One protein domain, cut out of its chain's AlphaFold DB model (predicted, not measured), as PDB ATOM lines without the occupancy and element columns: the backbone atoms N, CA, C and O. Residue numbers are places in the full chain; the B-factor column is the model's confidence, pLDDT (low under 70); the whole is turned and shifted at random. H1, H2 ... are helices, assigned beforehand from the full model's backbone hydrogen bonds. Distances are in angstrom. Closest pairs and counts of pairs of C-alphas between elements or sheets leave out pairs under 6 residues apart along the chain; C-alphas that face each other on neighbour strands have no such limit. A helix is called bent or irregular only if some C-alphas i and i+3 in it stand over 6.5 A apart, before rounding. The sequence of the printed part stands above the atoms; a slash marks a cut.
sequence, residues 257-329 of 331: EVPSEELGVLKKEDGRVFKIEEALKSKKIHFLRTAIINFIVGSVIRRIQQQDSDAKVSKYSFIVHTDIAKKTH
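This is residues 257 to 329 of the 331 residues of the protein "DEAD domain-containing protein" of Candidatus Levybacteria bacterium CG10_big_fil_rev_8_21_14_0_10_35_13 (UniProt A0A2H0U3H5). The short helix H1 lies crosswise at one end of the long helix H2, and the unnamed stretch after H2 folds back along it toward the H1 end. H2 makes the long axis. The 73 printed residues hold two named helices, H1 then H2, and no named strand; the class is all helix, though only 34 residues are in named elements, under half. The whole is loose, with a radius of gyration of the C-alphas of 16.0 A, and spans 49 by 29 by 21 A.

H1, residues 260 to 267, touches H2, residues 283 to 308, about perpendicular at 80 degrees. H2 touches it with residues 284 to 287 alone; the closest C-alphas, of Glu 262 and Lys 284, are 5.6 A apart. In H1 every O i to N i+4 pair is within hydrogen-bond range, in H2 20 of 22.

H1 begins at C-alpha 260 (-15.528, -25.823, 46.380). H2, 36.5 A long, ends at C-alpha 308 (-31.148, -31.063, 8.704). It is irregular, C-alphas 284 and 287 being 8.4 A apart, with a kink of 31 degrees near residue 290.

The farthest C-alphas, of Arg 272 and Asp 310, are 49.9 A apart. The printed part has no cut. The H1 to H2 link, 15 residues, is long. Residues 322 to 329 have pLDDT under 70.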
ATOM      1  N   GLU A 257     -17.491 -32.334  38.307       81.81
ATOM      2  CA  GLU A 257     -17.467 -31.826  39.676       81.81
ATOM      3  C   GLU A 257     -16.970 -30.372  39.696       81.81
ATOM      4  O   GLU A 257     -15.922 -30.049  39.138       81.81
ATOM      5  N   VAL A 258     -17.733 -29.479  40.337       85.31
ATOM      6  CA  VAL A 258     -17.349 -28.069  40.491       85.31
ATOM      7  C   VAL A 258     -16.555 -27.908  41.790       85.31
ATOM      8  O   VAL A 258     -17.107 -28.175  42.860       85.31
ATOM      9  N   PRO A 259     -15.305 -27.407  41.743       86.94
ATOM     10  CA  PRO A 259     -14.501 -27.211  42.941       86.94
ATOM     11  C   PRO A 259     -15.173 -26.284  43.958       86.94
ATOM     12  O   PRO A 259     -15.734 -25.239  43.610       86.94
ATOM     13  N   SER A 260     -15.022 -26.609  45.244       84.00
ATOM     14  CA  SER A 260     -15.528 -25.823  46.380       84.00
ATOM     15  C   SER A 260     -15.115 -24.348  46.334       84.00
ATOM     16  O   SER A 260     -15.858 -23.474  46.780       84.00
ATOM     17  N   GLU A 261     -13.930 -24.068  45.788       84.94
ATOM     18  CA  GLU A 261     -13.391 -22.719  45.605       84.94
ATOM     19  C   GLU A 261     -14.250 -21.894  44.643       84.94
ATOM     20  O   GLU A 261     -14.632 -20.771  44.970       84.94
ATOM     21  N   GLU A 262     -14.612 -22.466  43.490       87.12
ATOM     22  CA  GLU A 262     -15.476 -21.820  42.499       87.12
ATOM     23  C   GLU A 262     -16.891 -21.625  43.057       87.12
ATOM     24  O   GLU A 262     -17.457 -20.538  42.941       87.12
ATOM     25  N   LEU A 263     -17.428 -22.617  43.777       82.25
ATOM     26  CA  LEU A 263     -18.698 -22.457  44.496       82.25
ATOM     27  C   LEU A 263     -18.645 -21.301  45.505       82.25
ATOM     28  O   LEU A 263     -19.613 -20.554  45.635       82.25
ATOM     29  N   GLY A 264     -17.519 -21.122  46.199       82.31
ATOM     30  CA  GLY A 264     -17.296 -20.003  47.115       82.31
ATOM     31  C   GLY A 264     -17.370 -18.641  46.424       82.31
ATOM     32  O   GLY A 264     -18.007 -17.728  46.950       82.31
ATOM     33  N   VAL A 265     -16.788 -18.519  45.226       83.75
ATOM     34  CA  VAL A 265     -16.850 -17.298  44.403       83.75
ATOM     35  C   VAL A 265     -18.284 -16.979  43.973       83.75
ATOM     36  O   VAL A 265     -18.668 -15.814  43.933       83.75
ATOM     37  N   LEU A 266     -19.094 -18.001  43.683       79.19
ATOM     38  CA  LEU A 266     -20.474 -17.840  43.211       79.19
ATOM     39  C   LEU A 266     -21.496 -17.562  44.325       79.19
ATOM     40  O   LEU A 266     -22.636 -17.210  44.024       79.19
ATOM     41  N   LYS A 267     -21.124 -17.718  45.603       76.06
ATOM     42  CA  LYS A 267     -22.039 -17.517  46.740       76.06
ATOM     43  C   LYS A 267     -22.321 -16.053  47.060       76.06
ATOM     44  O   LYS A 267     -23.405 -15.750  47.547       76.06
ATOM     45  N   LYS A 268     -21.351 -15.156  46.865       74.69
ATOM     46  CA  LYS A 268     -21.499 -13.733  47.186       74.69
ATOM     47  C   LYS A 268     -20.643 -12.877  46.266       74.69
ATOM     48  O   LYS A 268     -19.477 -13.188  46.041       74.69
ATOM     49  N   GLU A 269     -21.208 -11.767  45.804       73.75
ATOM     50  CA  GLU A 269     -20.456 -10.770  45.052       73.75
ATOM     51  C   GLU A 269     -19.377 -10.132  45.943       73.75
ATOM     52  O   GLU A 269     -19.663  -9.443  46.926       73.75
ATOM     53  N   ASP A 270     -18.118 -10.383  45.594       77.88
ATOM     54  CA  ASP A 270     -16.954  -9.724  46.175       77.88
ATOM     55  C   ASP A 270     -15.995  -9.331  45.047       77.88
ATOM     56  O   ASP A 270     -15.242 -10.156  44.528       77.88
ATOM     57  N   GLY A 271     -15.996  -8.040  44.697       74.31
ATOM     58  CA  GLY A 271     -15.146  -7.462  43.649       74.31
ATOM     59  C   GLY A 271     -13.635  -7.570  43.904       74.31
ATOM     60  O   GLY A 271     -12.838  -7.267  43.012       74.31
ATOM     61  N   ARG A 272     -13.210  -7.994  45.105       77.25
ATOM     62  CA  ARG A 272     -11.811  -8.355  45.405       77.25
ATOM     63  C   ARG A 272     -11.506  -9.794  45.005       77.25
ATOM     64  O   ARG A 272     -10.382 -10.101  44.609       77.25
ATOM     65  N   VAL A 273     -12.494 -10.675  45.124       80.31
ATOM     66  CA  VAL A 273     -12.379 -12.098  44.803       80.31
ATOM     67  C   VAL A 273     -12.611 -12.318  43.315       80.31
ATOM     68  O   VAL A 273     -11.821 -13.017  42.684       80.31
ATOM     69  N   PHE A 274     -13.630 -11.707  42.725       84.81
ATOM     70  CA  PHE A 274     -13.933 -11.867  41.311       84.81
ATOM     71  C   PHE A 274     -14.555 -10.602  40.728       84.81
ATOM     72  O   PHE A 274     -15.438  -9.990  41.319       84.81
ATOM     73  N   LYS A 275     -14.083 -10.228  39.540       86.31
ATOM     74  CA  LYS A 275     -14.558  -9.080  38.773       86.31
ATOM     75  C   LYS A 275     -15.368  -9.572  37.583       86.31
ATOM     76  O   LYS A 275     -14.878 -10.400  36.814       86.31
ATOM     77  N   ILE A 276     -16.587  -9.064  37.419       85.19
ATOM     78  CA  ILE A 276     -17.503  -9.493  36.348       85.19
ATOM     79  C   ILE A 276     -16.882  -9.254  34.965       85.19
ATOM     80  O   ILE A 276     -17.063 -10.065  34.057       85.19
ATOM     81  N   GLU A 277     -16.074  -8.204  34.809       88.88
ATOM     82  CA  GLU A 277     -15.372  -7.890  33.559       88.88
ATOM     83  C   GLU A 277     -14.394  -9.003  33.140       88.88
ATOM     84  O   GLU A 277     -14.070  -9.154  31.960       88.88
ATOM     85  N   GLU A 278     -13.941  -9.821  34.094       87.81
ATOM     86  CA  GLU A 278     -13.025 -10.934  33.865       87.81
ATOM     87  C   GLU A 278     -13.746 -12.267  33.614       87.81
ATOM     88  O   GLU A 278     -13.078 -13.281  33.407       87.81
ATOM     89  N   ALA A 279     -15.083 -12.303  33.581       86.38
ATOM     90  CA  ALA A 279     -15.859 -13.545  33.500       86.38
ATOM     91  C   ALA A 279     -15.454 -14.468  32.338       86.38
ATOM     92  O   ALA A 279     -15.372 -15.691  32.483       86.38
ATOM     93  N   LEU A 280     -15.107 -13.887  31.190       88.25
ATOM     94  CA  LEU A 280     -14.720 -14.651  30.004       88.25
ATOM     95  C   LEU A 280     -13.310 -15.261  30.088       88.25
ATOM     96  O   LEU A 280     -13.001 -16.160  29.312       88.25
ATOM     97  N   LYS A 281     -12.455 -14.793  31.005       89.44
ATOM     98  CA  LYS A 281     -11.024 -15.155  31.054       89.44
ATOM     99  C   LYS A 281     -10.587 -15.757  32.389       89.44
ATOM    100  O   LYS A 281      -9.667 -16.569  32.420       89.44
ATOM    101  N   SER A 282     -11.235 -15.376  33.486       88.62
ATOM    102  CA  SER A 282     -10.859 -15.786  34.837       88.62
ATOM    103  C   SER A 282     -10.966 -17.297  35.019       88.62
ATOM    104  O   SER A 282     -11.926 -17.922  34.571       88.62
ATOM    105  N   LYS A 283      -9.998 -17.900  35.709       88.94
ATOM    106  CA  LYS A 283     -10.062 -19.321  36.082       88.94
ATOM    107  C   LYS A 283     -11.008 -19.585  37.259       88.94
ATOM    108  O   LYS A 283     -11.347 -20.730  37.497       88.94
ATOM    109  N   LYS A 284     -11.446 -18.532  37.964       87.25
ATOM    110  CA  LYS A 284     -12.255 -18.623  39.191       87.25
ATOM    111  C   LYS A 284     -13.708 -19.051  38.971       87.25
ATOM    112  O   LYS A 284     -14.369 -19.404  39.936       87.25
ATOM    113  N   ILE A 285     -14.193 -18.953  37.734       89.25
ATOM    114  CA  ILE A 285     -15.536 -19.383  37.315       89.25
ATOM    115  C   ILE A 285     -15.454 -20.288  36.077       89.25
ATOM    116  O   ILE A 285     -16.247 -20.174  35.137       89.25
ATOM    117  N   HIS A 286     -14.386 -21.085  35.995       90.38
ATOM    118  CA  HIS A 286     -14.083 -21.871  34.808       90.38
ATOM    119  C   HIS A 286     -15.215 -22.845  34.481       90.38
ATOM    120  O   HIS A 286     -15.643 -22.884  33.328       90.38
ATOM    121  N   PHE A 287     -15.718 -23.576  35.474       89.12
ATOM    122  CA  PHE A 287     -16.728 -24.612  35.275       89.12
ATOM    123  C   PHE A 287     -18.082 -24.002  34.906       89.12
ATOM    124  O   PHE A 287     -18.703 -24.440  33.940       89.12
ATOM    125  N   LEU A 288     -18.503 -22.922  35.575       88.69
ATOM    126  CA  LEU A 288     -19.718 -22.189  35.216       88.69
ATOM    127  C   LEU A 288     -19.630 -21.631  33.791       88.69
ATOM    128  O   LEU A 288     -20.580 -21.759  33.014       88.69
ATOM    129  N   ARG A 289     -18.488 -21.032  33.419       91.19
ATOM    130  CA  ARG A 289     -18.275 -20.533  32.055       91.19
ATOM    131  C   ARG A 289     -18.370 -21.671  31.043       91.19
ATOM    132  O   ARG A 289     -19.079 -21.527  30.049       91.19
ATOM    133  N   THR A 290     -17.670 -22.775  31.283       90.12
ATOM    134  CA  THR A 290     -17.684 -23.949  30.403       90.12
ATOM    135  C   THR A 290     -19.098 -24.515  30.270       90.12
ATOM    136  O   THR A 290     -19.542 -24.750  29.151       90.12
ATOM    137  N   ALA A 291     -19.858 -24.625  31.364       90.12
ATOM    138  CA  ALA A 291     -21.242 -25.098  31.348       90.12
ATOM    139  C   ALA A 291     -22.163 -24.206  30.497       90.12
ATOM    140  O   ALA A 291     -22.936 -24.713  29.681       90.12
ATOM    141  N   ILE A 292     -22.052 -22.878  30.627       91.56
ATOM    142  CA  ILE A 292     -22.830 -21.925  29.818       91.56
ATOM    143  C   ILE A 292     -22.449 -22.026  28.336       91.56
ATOM    144  O   ILE A 292     -23.330 -22.067  27.476       91.56
ATOM    145  N   ILE A 293     -21.150 -22.086  28.023       91.88
ATOM    146  CA  ILE A 293     -20.673 -22.219  26.639       91.88
ATOM    147  C   ILE A 293     -21.165 -23.536  26.035       91.88
ATOM    148  O   ILE A 293     -21.747 -23.517  24.951       91.88
ATOM    149  N   ASN A 294     -21.009 -24.655  26.744       91.06
ATOM    150  CA  ASN A 294     -21.473 -25.968  26.302       91.06
ATOM    151  C   ASN A 294     -22.984 -25.979  26.072       91.06
ATOM    152  O   ASN A 294     -23.445 -26.510  25.062       91.06
ATOM    153  N   PHE A 295     -23.765 -25.337  26.945       93.44
ATOM    154  CA  PHE A 295     -25.204 -25.202  26.748       93.44
ATOM    155  C   PHE A 295     -25.544 -24.422  25.471       93.44
ATOM    156  O   PHE A 295     -26.392 -24.865  24.695       93.44
ATOM    157  N   ILE A 296     -24.891 -23.281  25.228       94.62
ATOM    158  CA  ILE A 296     -25.143 -22.451  24.041       94.62
ATOM    159  C   ILE A 296     -24.742 -23.205  22.771       94.62
ATOM    160  O   ILE A 296     -25.561 -23.357  21.863       94.62
ATOM    161  N   VAL A 297     -23.507 -23.708  22.718       95.12
ATOM    162  CA  VAL A 297     -22.961 -24.421  21.555       95.12
ATOM    163  C   VAL A 297     -23.757 -25.697  21.291       95.12
ATOM    164  O   VAL A 297     -24.220 -25.907  20.171       95.12
ATOM    165  N   GLY A 298     -24.008 -26.505  22.322       93.44
ATOM    166  CA  GLY A 298     -24.810 -27.722  22.223       93.44
ATOM    167  C   GLY A 298     -26.236 -27.442  21.749       93.44
ATOM    168  O   GLY A 298     -26.734 -28.128  20.859       93.44
ATOM    169  N   SER A 299     -26.876 -26.384  22.258       94.56
ATOM    170  CA  SER A 299     -28.207 -25.968  21.795       94.56
ATOM    171  C   SER A 299     -28.208 -25.581  20.317       94.56
ATOM    172  O   SER A 299     -29.137 -25.941  19.596       94.56
ATOM    173  N   VAL A 300     -27.183 -24.865  19.844       95.44
ATOM    174  CA  VAL A 300     -27.050 -24.494  18.425       95.44
ATOM    175  C   VAL A 300     -26.852 -25.735  17.557       95.44
ATOM    176  O   VAL A 300     -27.592 -25.906  16.590       95.44
ATOM    177  N   ILE A 301     -25.940 -26.635  17.933       95.44
ATOM    178  CA  ILE A 301     -25.698 -27.896  17.212       95.44
ATOM    179  C   ILE A 301     -26.987 -28.715  17.115       95.44
ATOM    180  O   ILE A 301     -27.357 -29.160  16.031       95.44
ATOM    181  N   ARG A 302     -27.722 -28.873  18.223       94.75
ATOM    182  CA  ARG A 302     -28.991 -29.613  18.228       94.75
ATOM    183  C   ARG A 302     -30.036 -28.983  17.315       94.75
ATOM    184  O   ARG A 302     -30.781 -29.714  16.672       94.75
ATOM    185  N   ARG A 303     -30.091 -27.653  17.227       94.81
ATOM    186  CA  ARG A 303     -31.004 -26.966  16.304       94.81
ATOM    187  C   ARG A 303     -30.627 -27.173  14.844       94.81
ATOM    188  O   ARG A 303     -31.531 -27.405  14.053       94.81
ATOM    189  N   ILE A 304     -29.337 -27.125  14.510       95.94
ATOM    190  CA  ILE A 304     -28.855 -27.430  13.154       95.94
ATOM    191  C   ILE A 304     -29.244 -28.868  12.786       95.94
ATOM    192  O   ILE A 304     -29.906 -29.078  11.780       95.94
ATOM    193  N   GLN A 305     -28.983 -29.837  13.670       96.06
ATOM    194  CA  GLN A 305     -29.387 -31.235  13.461       96.06
ATOM    195  C   GLN A 305     -30.901 -31.396  13.256       96.06
ATOM    196  O   GLN A 305     -31.325 -32.199  12.433       96.06
ATOM    197  N   GLN A 306     -31.721 -30.644  14.000       95.75
ATOM    198  CA  GLN A 306     -33.175 -30.649  13.820       95.75
ATOM    199  C   GLN A 306     -33.591 -30.075  12.465       95.75
ATOM    200  O   GLN A 306     -34.517 -30.598  11.858       95.75
ATOM    201  N   GLN A 307     -32.922 -29.023  11.992       93.50
ATOM    202  CA  GLN A 307     -33.176 -28.448  10.672       93.50
ATOM    203  C   GLN A 307     -32.787 -29.426   9.558       93.50
ATOM    204  O   GLN A 307     -33.575 -29.631   8.641       93.50
ATOM    205  N   ASP A 308     -31.631 -30.080   9.680       95.19
ATOM    206  CA  ASP A 308     -31.148 -31.063   8.704       95.19
ATOM    207  C   ASP A 308     -32.055 -32.303   8.626       95.19
ATOM    208  O   ASP A 308     -32.194 -32.911   7.567       95.19
ATOM    209  N   SER A 309     -32.697 -32.679   9.739       94.69
ATOM    210  CA  SER A 309     -33.629 -33.810   9.807       94.69
ATOM    211  C   SER A 309     -35.104 -33.426   9.611       94.69
ATOM    212  O   SER A 309     -35.972 -34.226   9.957       94.69
ATOM    213  N   ASP A 310     -35.399 -32.197   9.165       91.62
ATOM    214  CA  ASP A 310     -36.754 -31.622   9.020       91.62
ATOM    215  C   ASP A 310     -37.647 -31.772  10.279       91.62
ATOM    216  O   ASP A 310     -38.871 -31.909  10.238       91.62
ATOM    217  N   ALA A 311     -37.011 -31.774  11.452       92.12
ATOM    218  CA  ALA A 311     -37.665 -31.855  12.746       92.12
ATOM    219  C   ALA A 311     -37.972 -30.457  13.297       92.12
ATOM    220  O   ALA A 311     -37.273 -29.470  13.061       92.12
ATOM    221  N   LYS A 312     -39.012 -30.364  14.131       92.19
ATOM    222  CA  LYS A 312     -39.372 -29.108  14.798       92.19
ATOM    223  C   LYS A 312     -38.224 -28.605  15.685       92.19
ATOM    224  O   LYS A 312     -37.813 -29.287  16.623       92.19
ATOM    225  N   VAL A 313     -37.793 -27.367  15.444       92.00
ATOM    226  CA  VAL A 313     -36.755 -26.689  16.234       92.00
ATOM    227  C   VAL A 313     -37.204 -26.511  17.688       92.00
ATOM    228  O   VAL A 313     -38.230 -25.880  17.973       92.00
ATOM    229  N   SER A 314     -36.412 -27.035  18.623       91.12
ATOM    230  CA  SER A 314     -36.712 -27.008  20.056       91.12
ATOM    231  C   SER A 314     -36.198 -25.746  20.760       91.12
ATOM    232  O   SER A 314     -35.267 -25.050  20.330       91.12
ATOM    233  N   LYS A 315     -36.822 -25.448  21.902       92.50
ATOM    234  CA  LYS A 315     -36.315 -24.494  22.894       92.50
ATOM    235  C   LYS A 315     -35.607 -25.279  23.995       92.50
ATOM    236  O   LYS A 315     -36.147 -26.276  24.464       92.50
ATOM    237  N   TYR A 316     -34.429 -24.814  24.389       92.19
ATOM    238  CA  TYR A 316     -33.613 -25.410  25.442       92.19
ATOM    239  C   TYR A 316     -33.549 -24.451  26.628       92.19
ATOM    240  O   TYR A 316     -33.583 -23.234  26.442       92.19
ATOM    241  N   SER A 317     -33.470 -24.995  27.838       92.06
ATOM    242  CA  SER A 317     -33.356 -24.233  29.081       92.06
ATOM    243  C   SER A 317     -32.144 -24.705  29.869       92.06
ATOM    244  O   SER A 317     -31.933 -25.908  29.999       92.06
ATOM    245  N   PHE A 318     -31.396 -23.755  30.424       87.62
ATOM    246  CA  PHE A 318     -30.286 -24.000  31.335       87.62
ATOM    247  C   PHE A 318     -30.723 -23.635  32.750       87.62
ATOM    248  O   PHE A 318     -31.326 -22.580  32.956       87.62
ATOM    249  N   ILE A 319     -30.458 -24.512  33.713       86.31
ATOM    250  CA  ILE A 319     -30.837 -24.317  35.112       86.31
ATOM    251  C   ILE A 319     -29.559 -24.326  35.939       86.31
ATOM    252  O   ILE A 319     -28.769 -25.260  35.840       86.31
ATOM    253  N   VAL A 320     -29.382 -23.298  36.766       82.06
ATOM    254  CA  VAL A 320     -28.279 -23.191  37.725       82.06
ATOM    255  C   VAL A 320     -28.864 -23.157  39.125       82.06
ATOM    256  O   VAL A 320     -29.808 -22.413  39.391       82.06
ATOM    257  N   HIS A 321     -28.293 -23.951  40.025       74.06
ATOM    258  CA  HIS A 321     -28.641 -23.935  41.437       74.06
ATOM    259  C   HIS A 321     -27.359 -23.997  42.268       74.06
ATOM    260  O   HIS A 321     -26.637 -24.983  42.211       74.06
ATOM    261  N   THR A 322     -27.052 -22.922  42.993       65.44
ATOM    262  CA  THR A 322     -25.800 -22.768  43.757       65.44
ATOM    263  C   THR A 322     -25.915 -23.217  45.214       65.44
ATOM    264  O   THR A 322     -24.902 -23.493  45.850       65.44
ATOM    265  N   ASP A 323     -27.134 -23.301  45.752       61.53
ATOM    266  CA  ASP A 323     -27.401 -23.738  47.124       61.53
ATOM    267  C   ASP A 323     -28.862 -24.194  47.260       61.53
ATOM    268  O   ASP A 323     -29.760 -23.574  46.693       61.53
ATOM    269  N   ILE A 324     -29.115 -25.244  48.038       51.44
ATOM    270  CA  ILE A 324     -30.461 -25.763  48.332       51.44
ATOM    271  C   ILE A 324     -31.203 -24.819  49.299       51.44
ATOM    272  O   ILE A 324     -32.440 -24.726  49.281       51.44
ATOM    273  N   ALA A 325     -30.468 -24.086  50.141       51.22
ATOM    274  CA  ALA A 325     -31.040 -23.167  51.114       51.22
ATOM    275  C   ALA A 325     -31.458 -21.838  50.461       51.22
ATOM    276  O   ALA A 325     -30.640 -21.065  49.980       51.22
ATOM    277  N   LYS A 326     -32.757 -21.507  50.515       48.66
ATOM    278  CA  LYS A 326     -33.296 -20.228  50.001       48.66
ATOM    279  C   LYS A 326     -32.628 -18.987  50.615       48.66
ATOM    280  O   LYS A 326     -32.509 -17.986  49.926       48.66
ATOM    281  N   LYS A 327     -32.173 -19.073  51.873       52.59
ATOM    282  CA  LYS A 327     -31.505 -17.971  52.591       52.59
ATOM    283  C   LYS A 327     -30.224 -17.482  51.911       52.59
ATOM    284  O   LYS A 327     -29.812 -16.363  52.178       52.59
ATOM    285  N   THR A 328     -29.600 -18.304  51.073       48.38
ATOM    286  CA  THR A 328     -28.378 -17.952  50.340       48.38
ATOM    287  C   THR A 328     -28.669 -17.288  48.989       48.38
ATOM    288  O   THR A 328     -27.742 -16.807  48.350       48.38
ATOM    289  N   HIS A 329     -29.939 -17.249  48.559       46.62
ATOM    290  CA  HIS A 329     -30.392 -16.625  47.304       46.62
ATOM    291  C   HIS A 329     -31.052 -15.258  47.504       46.62
ATOM    292  O   HIS A 329     -31.433 -14.634  46.516       46.62
TER     293      HIS A 329